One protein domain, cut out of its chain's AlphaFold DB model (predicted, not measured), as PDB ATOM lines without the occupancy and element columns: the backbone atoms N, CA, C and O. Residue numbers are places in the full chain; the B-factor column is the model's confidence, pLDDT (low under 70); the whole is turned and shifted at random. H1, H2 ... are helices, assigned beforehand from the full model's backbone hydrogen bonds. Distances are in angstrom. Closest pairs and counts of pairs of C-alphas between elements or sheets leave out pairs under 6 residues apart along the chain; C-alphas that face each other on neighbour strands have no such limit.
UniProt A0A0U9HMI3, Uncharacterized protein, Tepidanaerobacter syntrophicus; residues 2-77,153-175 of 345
ATOM      1  N   LYS A   2       8.830 -40.239 -18.958       75.94
ATOM      2  CA  LYS A   2       8.863 -40.861 -20.288       75.94
ATOM      3  C   LYS A   2       8.514 -39.821 -21.346       75.94
ATOM      4  O   LYS A   2       7.679 -38.957 -21.076       75.94
ATOM      5  N   ASN A   3       9.133 -39.893 -22.520       92.00
ATOM      6  CA  ASN A   3       8.665 -39.097 -23.658       92.00
ATOM      7  C   ASN A   3       7.367 -39.703 -24.238       92.00
ATOM      8  O   ASN A   3       7.007 -40.840 -23.922       92.00
ATOM      9  N   ALA A   4       6.647 -38.953 -25.077       93.00
ATOM     10  CA  ALA A   4       5.345 -39.382 -25.600       93.00
ATOM     11  C   ALA A   4       5.412 -40.711 -26.378       93.00
ATOM     12  O   ALA A   4       4.524 -41.548 -26.251       93.00
ATOM     13  N   LYS A   5       6.505 -40.958 -27.110       94.12
ATOM     14  CA  LYS A   5       6.696 -42.189 -27.887       94.12
ATOM     15  C   LYS A   5       6.919 -43.414 -26.995       94.12
ATOM     16  O   LYS A   5       6.327 -44.463 -27.231       94.12
ATOM     17  N   GLU A   6       7.730 -43.283 -25.948       95.50
ATOM     18  CA  GLU A   6       7.922 -44.336 -24.940       95.50
ATOM     19  C   GLU A   6       6.616 -44.661 -24.204       95.50
ATOM     20  O   GLU A   6       6.336 -45.824 -23.905       95.50
ATOM     21  N   LEU A   7       5.808 -43.636 -23.911       95.12
ATOM     22  CA  LEU A   7       4.498 -43.800 -23.283       95.12
ATOM     23  C   LEU A   7       3.508 -44.505 -24.221       95.12
ATOM     24  O   LEU A   7       2.804 -45.417 -23.788       95.12
ATOM     25  N   GLN A   8       3.501 -44.139 -25.503       96.06
ATOM     26  CA  GLN A   8       2.682 -44.787 -26.525       96.06
ATOM     27  C   GLN A   8       3.031 -46.267 -26.683       96.06
ATOM     28  O   GLN A   8       2.133 -47.104 -26.715       96.06
ATOM     29  N   GLN A   9       4.323 -46.609 -26.723       96.25
ATOM     30  CA  GLN A   9       4.779 -48.000 -26.796       96.25
ATOM     31  C   GLN A   9       4.360 -48.811 -25.565       96.25
ATOM     32  O   GLN A   9       3.885 -49.935 -25.705       96.25
ATOM     33  N   GLU A  10       4.490 -48.242 -24.361       95.94
ATOM     34  CA  GLU A  10       4.022 -48.899 -23.137       95.94
ATOM     35  C   GLU A  10       2.507 -49.137 -23.164       95.94
ATOM     36  O   GLU A  10       2.056 -50.234 -22.839       95.94
ATOM     37  N   ARG A  11       1.720 -48.132 -23.565       96.56
ATOM     38  CA  ARG A  11       0.259 -48.245 -23.667       96.56
ATOM     39  C   ARG A  11      -0.153 -49.280 -24.708       96.56
ATOM     40  O   ARG A  11      -0.994 -50.120 -24.409       96.56
ATOM     41  N   ALA A  12       0.480 -49.277 -25.882       96.19
ATOM     42  CA  ALA A  12       0.249 -50.285 -26.912       96.19
ATOM     43  C   ALA A  12       0.521 -51.698 -26.385       96.19
ATOM     44  O   ALA A  12      -0.309 -52.588 -26.559       96.19
ATOM     45  N   GLN A  13       1.632 -51.890 -25.667       97.44
ATOM     46  CA  GLN A  13       1.970 -53.192 -25.098       97.44
ATOM     47  C   GLN A  13       0.913 -53.683 -24.103       97.44
ATOM     48  O   GLN A  13       0.551 -54.851 -24.156       97.44
ATOM     49  N   ILE A  14       0.357 -52.804 -23.259       96.44
ATOM     50  CA  ILE A  14      -0.715 -53.166 -22.315       96.44
ATOM     51  C   ILE A  14      -1.951 -53.715 -23.054       96.44
ATOM     52  O   ILE A  14      -2.524 -54.717 -22.630       96.44
ATOM     53  N   PHE A  15      -2.362 -53.099 -24.168       95.25
ATOM     54  CA  PHE A  15      -3.508 -53.582 -24.954       95.25
ATOM     55  C   PHE A  15      -3.184 -54.817 -25.808       95.25
ATOM     56  O   PHE A  15      -4.065 -55.656 -26.019       95.25
ATOM     57  N   HIS A  16      -1.948 -54.951 -26.290       95.69
ATOM     58  CA  HIS A  16      -1.491 -56.151 -26.993       95.69
ATOM     59  C   HIS A  16      -1.385 -57.354 -26.055       95.69
ATOM     60  O   HIS A  16      -1.800 -58.441 -26.437       95.69
ATOM     61  N   ASP A  17      -0.916 -57.163 -24.818       96.44
ATOM     62  CA  ASP A  17      -0.889 -58.221 -23.805       96.44
ATOM     63  C   ASP A  17      -2.300 -58.782 -23.584       96.44
ATOM     64  O   ASP A  17      -2.476 -59.996 -23.648       96.44
ATOM     65  N   LEU A  18      -3.318 -57.916 -23.464       93.19
ATOM     66  CA  LEU A  18      -4.719 -58.352 -23.407       93.19
ATOM     67  C   LEU A  18      -5.135 -59.159 -24.644       93.19
ATOM     68  O   LEU A  18      -5.725 -60.224 -24.506       93.19
ATOM     69  N   ALA A  19      -4.829 -58.666 -25.849       92.44
ATOM     70  CA  ALA A  19      -5.153 -59.362 -27.099       92.44
ATOM     71  C   ALA A  19      -4.463 -60.735 -27.219       92.44
ATOM     72  O   ALA A  19      -4.973 -61.625 -27.894       92.44
ATOM     73  N   ASP A  20      -3.314 -60.894 -26.567       94.31
ATOM     74  CA  ASP A  20      -2.502 -62.107 -26.571       94.31
ATOM     75  C   ASP A  20      -2.794 -63.041 -25.384       94.31
ATOM     76  O   ASP A  20      -2.076 -64.023 -25.198       94.31
ATOM     77  N   GLY A  21      -3.799 -62.737 -24.553       91.69
ATOM     78  CA  GLY A  21      -4.125 -63.529 -23.361       91.69
ATOM     79  C   GLY A  21      -3.055 -63.461 -22.263       91.69
ATOM     80  O   GLY A  21      -2.952 -64.358 -21.425       91.69
ATOM     81  N   ARG A  22      -2.226 -62.414 -22.266       94.56
ATOM     82  CA  ARG A  22      -1.185 -62.156 -21.266       94.56
ATOM     83  C   ARG A  22      -1.687 -61.153 -20.236       94.56
ATOM     84  O   ARG A  22      -2.405 -60.210 -20.557       94.56
ATOM     85  N   VAL A  23      -1.268 -61.330 -18.983       93.38
ATOM     86  CA  VAL A  23      -1.552 -60.347 -17.931       93.38
ATOM     87  C   VAL A  23      -0.747 -59.079 -18.233       93.38
ATOM     88  O   VAL A  23       0.486 -59.146 -18.234       93.38
ATOM     89  N   PRO A  24      -1.399 -57.931 -18.486       95.75
ATOM     90  CA  PRO A  24      -0.682 -56.697 -18.754       95.75
ATOM     91  C   PRO A  24       0.019 -56.193 -17.493       95.75
ATOM     92  O   PRO A  24      -0.374 -56.496 -16.365       95.75
ATOM     93  N   LYS A  25       1.012 -55.318 -17.676       95.56
ATOM     94  CA  LYS A  25       1.745 -54.668 -16.573       95.56
ATOM     95  C   LYS A  25       0.833 -54.003 -15.525       95.56
ATOM     96  O   LYS A  25       1.211 -53.890 -14.360       95.56
ATOM     97  N   ARG A  26      -0.331 -53.508 -15.950       94.56
ATOM     98  CA  ARG A  26      -1.407 -52.964 -15.113       94.56
ATOM     99  C   ARG A  26      -2.723 -53.009 -15.884       94.56
ATOM    100  O   ARG A  26      -2.706 -53.147 -17.104       94.56
ATOM    101  N   VAL A  27      -3.841 -52.816 -15.187       93.75
ATOM    102  CA  VAL A  27      -5.153 -52.656 -15.828       93.75
ATOM    103  C   VAL A  27      -5.122 -51.418 -16.749       93.75
ATOM    104  O   VAL A  27      -4.743 -50.336 -16.280       93.75
ATOM    105  N   PRO A  28      -5.449 -51.556 -18.050       94.31
ATOM    106  CA  PRO A  28      -5.573 -50.414 -18.947       94.31
ATOM    107  C   PRO A  28      -6.804 -49.580 -18.622       94.31
ATOM    108  O   PRO A  28      -7.847 -50.106 -18.238       94.31
ATOM    109  N   VAL A  29      -6.697 -48.279 -18.867       92.81
ATOM    110  CA  VAL A  29      -7.820 -47.348 -18.787       92.81
ATOM    111  C   VAL A  29      -8.198 -46.929 -20.204       92.81
ATOM    112  O   VAL A  29      -7.408 -46.301 -20.903       92.81
ATOM    113  N   GLY A  30      -9.404 -47.284 -20.642       88.88
ATOM    114  CA  GLY A  30      -9.987 -46.803 -21.893       88.88
ATOM    115  C   GLY A  30     -11.169 -45.894 -21.592       88.88
ATOM    116  O   GLY A  30     -12.263 -46.385 -21.336       88.88
ATOM    117  N   GLY A  31     -10.945 -44.580 -21.574       82.12
ATOM    118  CA  GLY A  31     -12.038 -43.613 -21.477       82.12
ATOM    119  C   GLY A  31     -12.709 -43.396 -22.832       82.12
ATOM    120  O   GLY A  31     -12.059 -43.527 -23.862       82.12
ATOM    121  N   ASN A  32     -13.985 -43.015 -22.828       84.56
ATOM    122  CA  ASN A  32     -14.657 -42.446 -23.994       84.56
ATOM    123  C   ASN A  32     -15.328 -41.138 -23.561       84.56
ATOM    124  O   ASN A  32     -16.295 -41.146 -22.798       84.56
ATOM    125  N   ILE A  33     -14.753 -40.013 -23.975       87.81
ATOM    126  CA  ILE A  33     -15.228 -38.673 -23.646       87.81
ATOM    127  C   ILE A  33     -15.821 -38.089 -24.923       87.81
ATOM    128  O   ILE A  33     -15.098 -37.747 -25.857       87.81
ATOM    129  N   GLY A  34     -17.147 -37.952 -24.943       87.06
ATOM    130  CA  GLY A  34     -17.854 -37.351 -26.070       87.06
ATOM    131  C   GLY A  34     -17.321 -35.953 -26.392       87.06
ATOM    132  O   GLY A  34     -17.042 -35.145 -25.494       87.06
ATOM    133  N   ILE A  35     -17.197 -35.656 -27.687       88.69
ATOM    134  CA  ILE A  35     -16.746 -34.351 -28.180       88.69
ATOM    135  C   ILE A  35     -17.612 -33.210 -27.622       88.69
ATOM    136  O   ILE A  35     -17.109 -32.121 -27.353       88.69
ATOM    137  N   GLU A  36     -18.898 -33.472 -27.374       90.88
ATOM    138  CA  GLU A  36     -19.846 -32.531 -26.790       90.88
ATOM    139  C   GLU A  36     -19.337 -31.984 -25.454       90.88
ATOM    140  O   GLU A  36     -19.329 -30.773 -25.225       90.88
ATOM    141  N   PHE A  37     -18.855 -32.878 -24.590       90.88
ATOM    142  CA  PHE A  37     -18.335 -32.517 -23.278       90.88
ATOM    143  C   PHE A  37     -16.994 -31.800 -23.379       90.88
ATOM    144  O   PHE A  37     -16.763 -30.861 -22.621       90.88
ATOM    145  N   CYS A  38     -16.140 -32.173 -24.337       93.12
ATOM    146  CA  CYS A  38     -14.880 -31.469 -24.586       93.12
ATOM    147  C   CYS A  38     -15.138 -30.007 -24.976       93.12
ATOM    148  O   CYS A  38     -14.552 -29.088 -24.404       93.12
ATOM    149  N   ILE A  39     -16.068 -29.785 -25.910       94.06
ATOM    150  CA  ILE A  39     -16.444 -28.452 -26.396       94.06
ATOM    151  C   ILE A  39     -17.052 -27.614 -25.266       94.06
ATOM    152  O   ILE A  39     -16.645 -26.468 -25.060       94.06
ATOM    153  N   GLN A  40     -17.983 -28.186 -24.498       93.75
ATOM    154  CA  GLN A  40     -18.582 -27.497 -23.353       93.75
ATOM    155  C   GLN A  40     -17.550 -27.164 -22.270       93.75
ATOM    156  O   GLN A  40     -17.560 -26.051 -21.748       93.75
ATOM    157  N   TYR A  41     -16.640 -28.090 -21.959       93.81
ATOM    158  CA  TYR A  41     -15.572 -27.878 -20.981       93.81
ATOM    159  C   TYR A  41     -14.614 -26.757 -21.404       93.81
ATOM    160  O   TYR A  41     -14.145 -25.985 -20.570       93.81
ATOM    161  N   ALA A  42     -14.375 -26.611 -22.709       95.62
ATOM    162  CA  ALA A  42     -13.589 -25.517 -23.264       95.62
ATOM    163  C   ALA A  42     -14.324 -24.163 -23.294       95.62
ATOM    164  O   ALA A  42     -13.703 -23.159 -23.642       95.62
ATOM    165  N   GLY A  43     -15.612 -24.121 -22.930       95.62
ATOM    166  CA  GLY A  43     -16.440 -22.912 -22.955       95.62
ATOM    167  C   GLY A  43     -16.882 -22.490 -24.360       95.62
ATOM    168  O   GLY A  43     -17.242 -21.333 -24.565       95.62
ATOM    169  N   LEU A  44     -16.836 -23.404 -25.333       95.50
ATOM    170  CA  LEU A  44     -17.156 -23.128 -26.731       95.50
ATOM    171  C   LEU A  44     -18.640 -23.404 -27.053       95.50
ATOM    172  O   LEU A  44     -19.276 -24.253 -26.418       95.50
ATOM    173  N   PRO A  45     -19.226 -22.708 -28.047       93.88
ATOM    174  CA  PRO A  45     -20.626 -22.890 -28.426       93.88
ATOM    175  C   PRO A  45     -20.855 -24.246 -29.110       93.88
ATOM    176  O   PRO A  45     -20.572 -24.401 -30.297       93.88
ATOM    177  N   LEU A  46     -21.439 -25.203 -28.374       92.50
ATOM    178  CA  LEU A  46     -21.558 -26.611 -28.779       92.50
ATOM    179  C   LEU A  46     -22.043 -26.821 -30.221       92.50
ATOM    180  O   LEU A  46     -21.303 -27.360 -31.040       92.50
ATOM    181  N   ALA A  47     -23.254 -26.356 -30.542       89.88
ATOM    182  CA  ALA A  47     -23.868 -26.596 -31.848       89.88
ATOM    183  C   ALA A  47     -23.032 -26.031 -33.010       89.88
ATOM    184  O   ALA A  47     -22.861 -26.691 -34.033       89.88
ATOM    185  N   LYS A  48     -22.484 -24.815 -32.846       91.19
ATOM    186  CA  LYS A  48     -21.643 -24.180 -33.868       91.19
ATOM    187  C   LYS A  48     -20.333 -24.946 -34.028       91.19
ATOM    188  O   LYS A  48     -19.974 -25.296 -35.146       91.19
ATOM    189  N   THR A  49     -19.639 -25.223 -32.927       92.12
ATOM    190  CA  THR A  49     -18.327 -25.878 -32.943       92.12
ATOM    191  C   THR A  49     -18.404 -27.302 -33.487       92.12
ATOM    192  O   THR A  49     -17.543 -27.694 -34.268       92.12
ATOM    193  N   GLN A  50     -19.450 -28.068 -33.160       88.69
ATOM    194  CA  GLN A  50     -19.649 -29.397 -33.747       88.69
ATOM    195  C   GLN A  50     -19.925 -29.360 -35.246       88.69
ATOM    196  O   GLN A  50     -19.625 -30.337 -35.922       88.69
ATOM    197  N   TRP A  51     -20.502 -28.273 -35.757       88.12
ATOM    198  CA  TRP A  51     -20.771 -28.105 -37.182       88.12
ATOM    199  C   TRP A  51     -19.531 -27.656 -37.961       88.12
ATOM    200  O   TRP A  51     -19.211 -28.231 -38.995       88.12
ATOM    201  N   THR A  52     -18.833 -26.627 -37.470       89.00
ATOM    202  CA  THR A  52     -17.723 -25.984 -38.193       89.00
ATOM    203  C   THR A  52     -16.355 -26.591 -37.894       89.00
ATOM    204  O   THR A  52     -15.397 -26.299 -38.605       89.00
ATOM    205  N   LEU A  53     -16.241 -27.386 -36.826       90.56
ATOM    206  CA  LEU A  53     -14.980 -27.858 -36.242       90.56
ATOM    207  C   LEU A  53     -14.035 -26.737 -35.756       90.56
ATOM    208  O   LEU A  53     -12.902 -27.003 -35.345       90.56
ATOM    209  N   GLU A  54     -14.483 -25.477 -35.744       92.81
ATOM    210  CA  GLU A  54     -13.698 -24.339 -35.255       92.81
ATOM    211  C   GLU A  54     -13.490 -24.436 -33.736       92.81
ATOM    212  O   GLU A  54     -14.448 -24.414 -32.962       92.81
ATOM    213  N   GLY A  55     -12.228 -24.514 -33.303       93.94
ATOM    214  CA  GLY A  55     -11.855 -24.624 -31.887       93.94
ATOM    215  C   GLY A  55     -11.890 -26.049 -31.321       93.94
ATOM    216  O   GLY A  55     -11.568 -26.241 -30.151       93.94
ATOM    217  N   VAL A  56     -12.225 -27.061 -32.133       93.25
ATOM    218  CA  VAL A  56     -12.270 -28.466 -31.686       93.25
ATOM    219  C   VAL A  56     -10.902 -28.967 -31.214       93.25
ATOM    220  O   VAL A  56     -10.831 -29.584 -30.156       93.25
ATOM    221  N   GLU A  57      -9.813 -28.644 -31.925       95.06
ATOM    222  CA  GLU A  57      -8.444 -29.020 -31.519       95.06
ATOM    223  C   GLU A  57      -8.102 -28.474 -30.122       95.06
ATOM    224  O   GLU A  57      -7.606 -29.218 -29.281       95.06
ATOM    225  N   GLU A  58      -8.446 -27.215 -29.827       95.62
ATOM    226  CA  GLU A  58      -8.228 -26.612 -28.503       95.62
ATOM    227  C   GLU A  58      -9.062 -27.305 -27.414       95.62
ATOM    228  O   GLU A  58      -8.570 -27.577 -26.316       95.62
ATOM    229  N   ALA A  59     -10.329 -27.601 -27.710       95.25
ATOM    230  CA  ALA A  59     -11.223 -28.254 -26.764       95.25
ATOM    231  C   ALA A  59     -10.770 -29.677 -26.417       95.25
ATOM    232  O   ALA A  59     -10.776 -30.075 -25.251       95.25
ATOM    233  N   MET A  60     -10.350 -30.427 -27.430       94.75
ATOM    234  CA  MET A  60      -9.836 -31.783 -27.279       94.75
ATOM    235  C   MET A  60      -8.477 -31.793 -26.579       94.75
ATOM    236  O   MET A  60      -8.261 -32.620 -25.698       94.75
ATOM    237  N   ASP A  61      -7.596 -30.831 -26.871       95.94
ATOM    238  CA  ASP A  61      -6.329 -30.672 -26.156       95.94
ATOM    239  C   ASP A  61      -6.545 -30.458 -24.651       95.94
ATOM    240  O   ASP A  61      -5.945 -31.153 -23.831       95.94
ATOM    241  N   LYS A  62      -7.470 -29.561 -24.274       95.56
ATOM    242  CA  LYS A  62      -7.857 -29.333 -22.870       95.56
ATOM    243  C   LYS A  62      -8.357 -30.614 -22.195       95.56
ATOM    244  O   LYS A  62      -7.984 -30.881 -21.054       95.56
ATOM    245  N   ALA A  63      -9.162 -31.422 -22.887       93.56
ATOM    246  CA  ALA A  63      -9.631 -32.708 -22.366       93.56
ATOM    247  C   ALA A  63      -8.483 -33.730 -22.213       93.56
ATOM    248  O   ALA A  63      -8.397 -34.427 -21.198       93.56
ATOM    249  N   CYS A  64      -7.553 -33.779 -23.171       94.12
ATOM    250  CA  CYS A  64      -6.365 -34.634 -23.123       94.12
ATOM    251  C   CYS A  64      -5.433 -34.314 -21.941       94.12
ATOM    252  O   CYS A  64      -4.759 -35.207 -21.435       94.12
ATOM    253  N   GLN A  65      -5.404 -33.068 -21.460       93.38
ATOM    254  CA  GLN A  65      -4.581 -32.676 -20.306       93.38
ATOM    255  C   GLN A  65      -5.084 -33.239 -18.970       93.38
ATOM    256  O   GLN A  65      -4.302 -33.357 -18.027       93.38
ATOM    257  N   ILE A  66      -6.374 -33.567 -18.875       90.25
ATOM    258  CA  ILE A  66      -7.009 -34.011 -17.624       90.25
ATOM    259  C   ILE A  66      -7.362 -35.502 -17.621       90.25
ATOM    260  O   ILE A  66      -7.720 -36.045 -16.576       90.25
ATOM    261  N   THR A  67      -7.273 -36.176 -18.770       89.50
ATOM    262  CA  THR A  67      -7.590 -37.602 -18.879       89.50
ATOM    263  C   THR A  67      -6.428 -38.489 -18.434       89.50
ATOM    264  O   THR A  67      -5.265 -38.247 -18.753       89.50
ATOM    265  N   GLY A  68      -6.757 -39.564 -17.718       88.44
ATOM    266  CA  GLY A  68      -5.826 -40.641 -17.367       88.44
ATOM    267  C   GLY A  68      -5.828 -41.807 -18.360       88.44
ATOM    268  O   GLY A  68      -5.300 -42.865 -18.033       88.44
ATOM    269  N   SER A  69      -6.467 -41.649 -19.524       93.75
ATOM    270  CA  SER A  69      -6.677 -42.739 -20.481       93.75
ATOM    271  C   SER A  69      -5.372 -43.237 -21.116       93.75
ATOM    272  O   SER A  69      -4.426 -42.479 -21.343       93.75
ATOM    273  N   ASP A  70      -5.332 -44.529 -21.419       95.38
ATOM    274  CA  ASP A  70      -4.285 -45.178 -22.206       95.38
ATOM    275  C   ASP A  70      -4.659 -45.258 -23.678       95.38
ATOM    276  O   ASP A  70      -3.821 -45.009 -24.546       95.38
ATOM    277  N   LEU A  71      -5.925 -45.584 -23.938       93.75
ATOM    278  CA  LEU A  71      -6.535 -45.490 -25.254       93.75
ATOM    279  C   LEU A  71      -6.863 -44.026 -25.550       93.75
ATOM    280  O   LEU A  71      -7.260 -43.292 -24.643       93.75
ATOM    281  N   TYR A  72      -6.736 -43.607 -26.802       93.44
ATOM    282  CA  TYR A  72      -7.198 -42.303 -27.243       93.44
ATOM    283  C   TYR A  72      -8.704 -42.170 -26.961       93.44
ATOM    284  O   TYR A  72      -9.485 -42.932 -27.530       93.44
ATOM    285  N   PRO A  73      -9.121 -41.275 -26.043       83.62
ATOM    286  CA  PRO A  73     -10.463 -41.331 -25.475       83.62
ATOM    287  C   PRO A  73     -11.478 -40.469 -26.222       83.62
ATOM    288  O   PRO A  73     -12.587 -40.283 -25.728       83.62
ATOM    289  N   LEU A  74     -11.083 -39.871 -27.345       82.75
ATOM    290  CA  LEU A  74     -11.873 -38.889 -28.073       82.75
ATOM    291  C   LEU A  74     -12.259 -39.449 -29.440       82.75
ATOM    292  O   LEU A  74     -11.560 -40.285 -30.010       82.75
ATOM    293  N   GLY A  75     -13.385 -38.985 -29.958       68.94
ATOM    294  CA  GLY A  75     -13.911 -39.401 -31.247       68.94
ATOM    295  C   GLY A  75     -15.193 -38.640 -31.563       68.94
ATOM    296  O   GLY A  75     -15.905 -38.217 -30.640       68.94
ATOM    297  N   PRO A  76     -15.536 -38.455 -32.846       61.53
ATOM    298  CA  PRO A  76     -16.790 -37.831 -33.193       61.53
ATOM    299  C   PRO A  76     -17.882 -38.881 -33.014       61.53
ATOM    300  O   PRO A  76     -17.985 -39.816 -33.803       61.53
ATOM    301  N   ALA A  77     -18.715 -38.751 -31.982       60.84
ATOM    302  CA  ALA A  77     -19.780 -39.727 -31.793       60.84
ATOM    303  C   ALA A  77     -20.810 -39.640 -32.931       60.84
ATOM    304  O   ALA A  77     -21.301 -40.668 -33.388       60.84
ATOM    305  N   HIS A 153     -19.495 -35.598 -44.919       92.06
ATOM    306  CA  HIS A 153     -19.155 -36.529 -43.850       92.06
ATOM    307  C   HIS A 153     -17.672 -36.922 -43.885       92.06
ATOM    308  O   HIS A 153     -17.007 -36.845 -42.856       92.06
ATOM    309  N   PHE A 154     -17.127 -37.283 -45.049       91.69
ATOM    310  CA  PHE A 154     -15.706 -37.628 -45.161       91.69
ATOM    311  C   PHE A 154     -14.784 -36.421 -44.964       91.69
ATOM    312  O   PHE A 154     -13.814 -36.544 -44.228       91.69
ATOM    313  N   ASP A 155     -15.126 -35.239 -45.490       92.75
ATOM    314  CA  ASP A 155     -14.377 -34.002 -45.214       92.75
ATOM    315  C   ASP A 155     -14.309 -33.722 -43.694       92.75
ATOM    316  O   ASP A 155     -13.277 -33.298 -43.165       92.75
ATOM    317  N   TYR A 156     -15.412 -33.973 -42.978       91.81
ATOM    318  CA  TYR A 156     -15.485 -33.848 -41.522       91.81
ATOM    319  C   TYR A 156     -14.582 -34.866 -40.815       91.81
ATOM    320  O   TYR A 156     -13.809 -34.488 -39.932       91.81
ATOM    321  N   LEU A 157     -14.674 -36.145 -41.194       90.00
ATOM    322  CA  LEU A 157     -13.862 -37.214 -40.612       90.00
ATOM    323  C   LEU A 157     -12.368 -36.997 -40.867       90.00
ATOM    324  O   LEU A 157     -11.581 -37.147 -39.938       90.00
ATOM    325  N   ASP A 158     -11.980 -36.571 -42.069       91.88
ATOM    326  CA  ASP A 158     -10.586 -36.282 -42.418       91.88
ATOM    327  C   ASP A 158     -10.024 -35.148 -41.560       91.88
ATOM    328  O   ASP A 158      -8.906 -35.229 -41.039       91.88
ATOM    329  N   ARG A 159     -10.813 -34.084 -41.359       91.06
ATOM    330  CA  ARG A 159     -10.415 -32.978 -40.487       91.06
ATOM    331  C   ARG A 159     -10.251 -33.435 -39.039       91.06
ATOM    332  O   ARG A 159      -9.317 -32.991 -38.372       91.06
ATOM    333  N   TYR A 160     -11.141 -34.302 -38.567       89.44
ATOM    334  CA  TYR A 160     -11.082 -34.857 -37.221       89.44
ATOM    335  C   TYR A 160      -9.866 -35.776 -37.042       89.44
ATOM    336  O   TYR A 160      -9.098 -35.595 -36.102       89.44
ATOM    337  N   ALA A 161      -9.607 -36.667 -38.001       91.00
ATOM    338  CA  ALA A 161      -8.461 -37.570 -37.989       91.00
ATOM    339  C   ALA A 161      -7.126 -36.809 -37.912       91.00
ATOM    340  O   ALA A 161      -6.240 -37.192 -37.156       91.00
ATOM    341  N   GLN A 162      -6.988 -35.681 -38.622       93.50
ATOM    342  CA  GLN A 162      -5.799 -34.822 -38.514       93.50
ATOM    343  C   GLN A 162      -5.590 -34.252 -37.104       93.50
ATOM    344  O   GLN A 162      -4.449 -34.066 -36.680       93.50
ATOM    345  N   ILE A 163      -6.673 -33.925 -36.393       94.00
ATOM    346  CA  ILE A 163      -6.615 -33.451 -35.004       94.00
ATOM    347  C   ILE A 163      -6.242 -34.617 -34.084       94.00
ATOM    348  O   ILE A 163      -5.354 -34.466 -33.242       94.00
ATOM    349  N   ASP A 164      -6.863 -35.780 -34.288       93.00
ATOM    350  CA  ASP A 164      -6.595 -36.991 -33.516       93.00
ATOM    351  C   ASP A 164      -5.127 -37.398 -33.584       93.00
ATOM    352  O   ASP A 164      -4.515 -37.586 -32.536       93.00
ATOM    353  N   GLU A 165      -4.531 -37.469 -34.780       94.50
ATOM    354  CA  GLU A 165      -3.118 -37.850 -34.930       94.50
ATOM    355  C   GLU A 165      -2.194 -36.927 -34.126       94.50
ATOM    356  O   GLU A 165      -1.356 -37.398 -33.355       94.50
ATOM    357  N   LYS A 166      -2.396 -35.605 -34.213       95.75
ATOM    358  CA  LYS A 166      -1.591 -34.639 -33.451       95.75
ATOM    359  C   LYS A 166      -1.693 -34.867 -31.945       95.75
ATOM    360  O   LYS A 166      -0.687 -34.791 -31.240       95.75
ATOM    361  N   LEU A 167      -2.901 -35.099 -31.429       95.75
ATOM    362  CA  LEU A 167      -3.128 -35.285 -29.993       95.75
ATOM    363  C   LEU A 167      -2.616 -36.648 -29.515       95.75
ATOM    364  O   LEU A 167      -2.024 -36.740 -28.439       95.75
ATOM    365  N   ILE A 168      -2.782 -37.690 -30.325       95.38
ATOM    366  CA  ILE A 168      -2.226 -39.020 -30.075       95.38
ATOM    367  C   ILE A 168      -0.705 -38.944 -29.961       95.38
ATOM    368  O   ILE A 168      -0.157 -39.441 -28.976       95.38
ATOM    369  N   GLU A 169      -0.031 -38.287 -30.906       95.50
ATOM    370  CA  GLU A 169       1.421 -38.100 -30.881       95.50
ATOM    371  C   GLU A 169       1.870 -37.242 -29.693       95.50
ATOM    372  O   GLU A 169       2.810 -37.605 -28.984       95.50
ATOM    373  N   LYS A 170       1.178 -36.125 -29.433       96.31
ATOM    374  CA  LYS A 170       1.515 -35.185 -28.354       96.31
ATOM    375  C   LYS A 170       1.442 -35.829 -26.969       96.31
ATOM    376  O   LYS A 170       2.320 -35.593 -26.139       96.31
ATOM    377  N   TYR A 171       0.405 -36.627 -26.711       95.75
ATOM    378  CA  TYR A 171       0.139 -37.224 -25.397       95.75
ATOM    379  C   TYR A 171       0.515 -38.707 -25.307       95.75
ATOM    380  O   TYR A 171       0.383 -39.310 -24.238       95.75
ATOM    381  N   GLY A 172       0.988 -39.301 -26.403       95.94
ATOM    382  CA  GLY A 172       1.426 -40.690 -26.472       95.94
ATOM    383  C   GLY A 172       0.304 -41.699 -26.240       95.94
ATOM    384  O   GLY A 172       0.515 -42.672 -25.518       95.94
ATOM    385  N   PHE A 173      -0.913 -41.449 -26.729       96.00
ATOM    386  CA  PHE A 173      -2.028 -42.392 -26.570       96.00
ATOM    387  C   PHE A 173      -1.836 -43.635 -27.448       96.00
ATOM    388  O   PHE A 173      -1.277 -43.561 -28.544       96.00
ATOM    389  N   TYR A 174      -2.330 -44.782 -26.984       95.25
ATOM    390  CA  TYR A 174      -2.577 -45.915 -27.869       95.25
ATOM    391  C   TYR A 174      -3.877 -45.681 -28.639       95.25
ATOM    392  O   TYR A 174      -4.834 -45.130 -28.101       95.25
ATOM    393  N   ARG A 175      -3.941 -46.142 -29.883       93.19
ATOM    394  CA  ARG A 175      -5.169 -46.179 -30.674       93.19
ATOM    395  C   ARG A 175      -5.249 -47.522 -31.374       93.19
ATOM    396  O   ARG A 175      -4.245 -48.039 -31.854       93.19
TER     397      ARG A 175
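Overview. This is residues 2 to 77 and 153 to 175 of the 345 residues of an uncharacterized protein of Tepidanaerobacter syntrophicus (UniProt A0A0U9HMI3). Picture an elongated body of five helices: the longest, H5, and H4 are partly side by side near the middle, short H2 and H3 make one end beside the start of H4, and H1 makes a corner with the last turn of H5 and reaches away toward the other end. A long link, residues 20 to 34, runs back from the far end of H1 to H2. The printed part has 99 residues with five named helices, H1 H2 H3 H4 H5 in chain order, and no named strand; the class is all helix, with 60 residues in helices. The whole is compact, with a radius of gyration of the C-alphas of 14.5 A, and spans 45 by 27 by 22 A.

Along the chain. Find C-alpha 153 at (-19.155, -36.529, -43.850); from there H5, residues 153 to 171, runs 26.7 A to C-alpha 171 at (0.139, -37.224, -25.397). H4, residues 56 to 66, is 16.0 A long. Look next at C-alpha 4 at (5.345, -39.382, -25.600), where H1, residues 4 to 19, begins its 22.6 A. H2 holds residues 35 to 41 and H3 residues 46 to 52.

Arrangement. Start at H5, which touches H4 with residues 163 to 171 alone; the closest C-alphas, those of Glu 57 and Ile 163, are 5.9 A apart. The two run the same way at a shallow tilt of 34 degrees, only just short of steep. H1 and H5 touch only at their ends, where the C-alphas of Ala 4 and Tyr 171 come closest at 5.6 A; their lines are only just about perpendicular, at 72 degrees. On H4, look at Ala 59: its C-alpha is 5.2 A from that of Ile 39, the closest pair of H4 and H2, which touch about perpendicular at 73 degrees. H2 and H3 touch at a steep tilt of 56 degrees, opposite ways, closest at the C-alphas of Ile 39 and Leu 46, 5.9 A. H3 and H4 are close but not clearly touching, with the C-alphas of Thr 49 and Val 56 6.7 A apart. H1 is apart from H2, H3 and H4. In H1, H2 and H3 every O i to N i+4 pair is within hydrogen-bond range; in H4 it is 6 of 7 and in H5 14 of 15.

Size, cuts and confidence. The two C-alphas farthest apart, those of Arg 22 and Lys 48, are 44.9 A apart. Residues 78 to 152 are cut out, and C-alphas 77 and 153 are 12.5 A apart across the cut, on the link from H4 to H5. Of the links that are printed whole, H1 to H2 is long, while H2 to H3 and H3 to H4 are tight. The mean pLDDT of the printed part is 91.9; look at residues 75 to 77 for the three under 70.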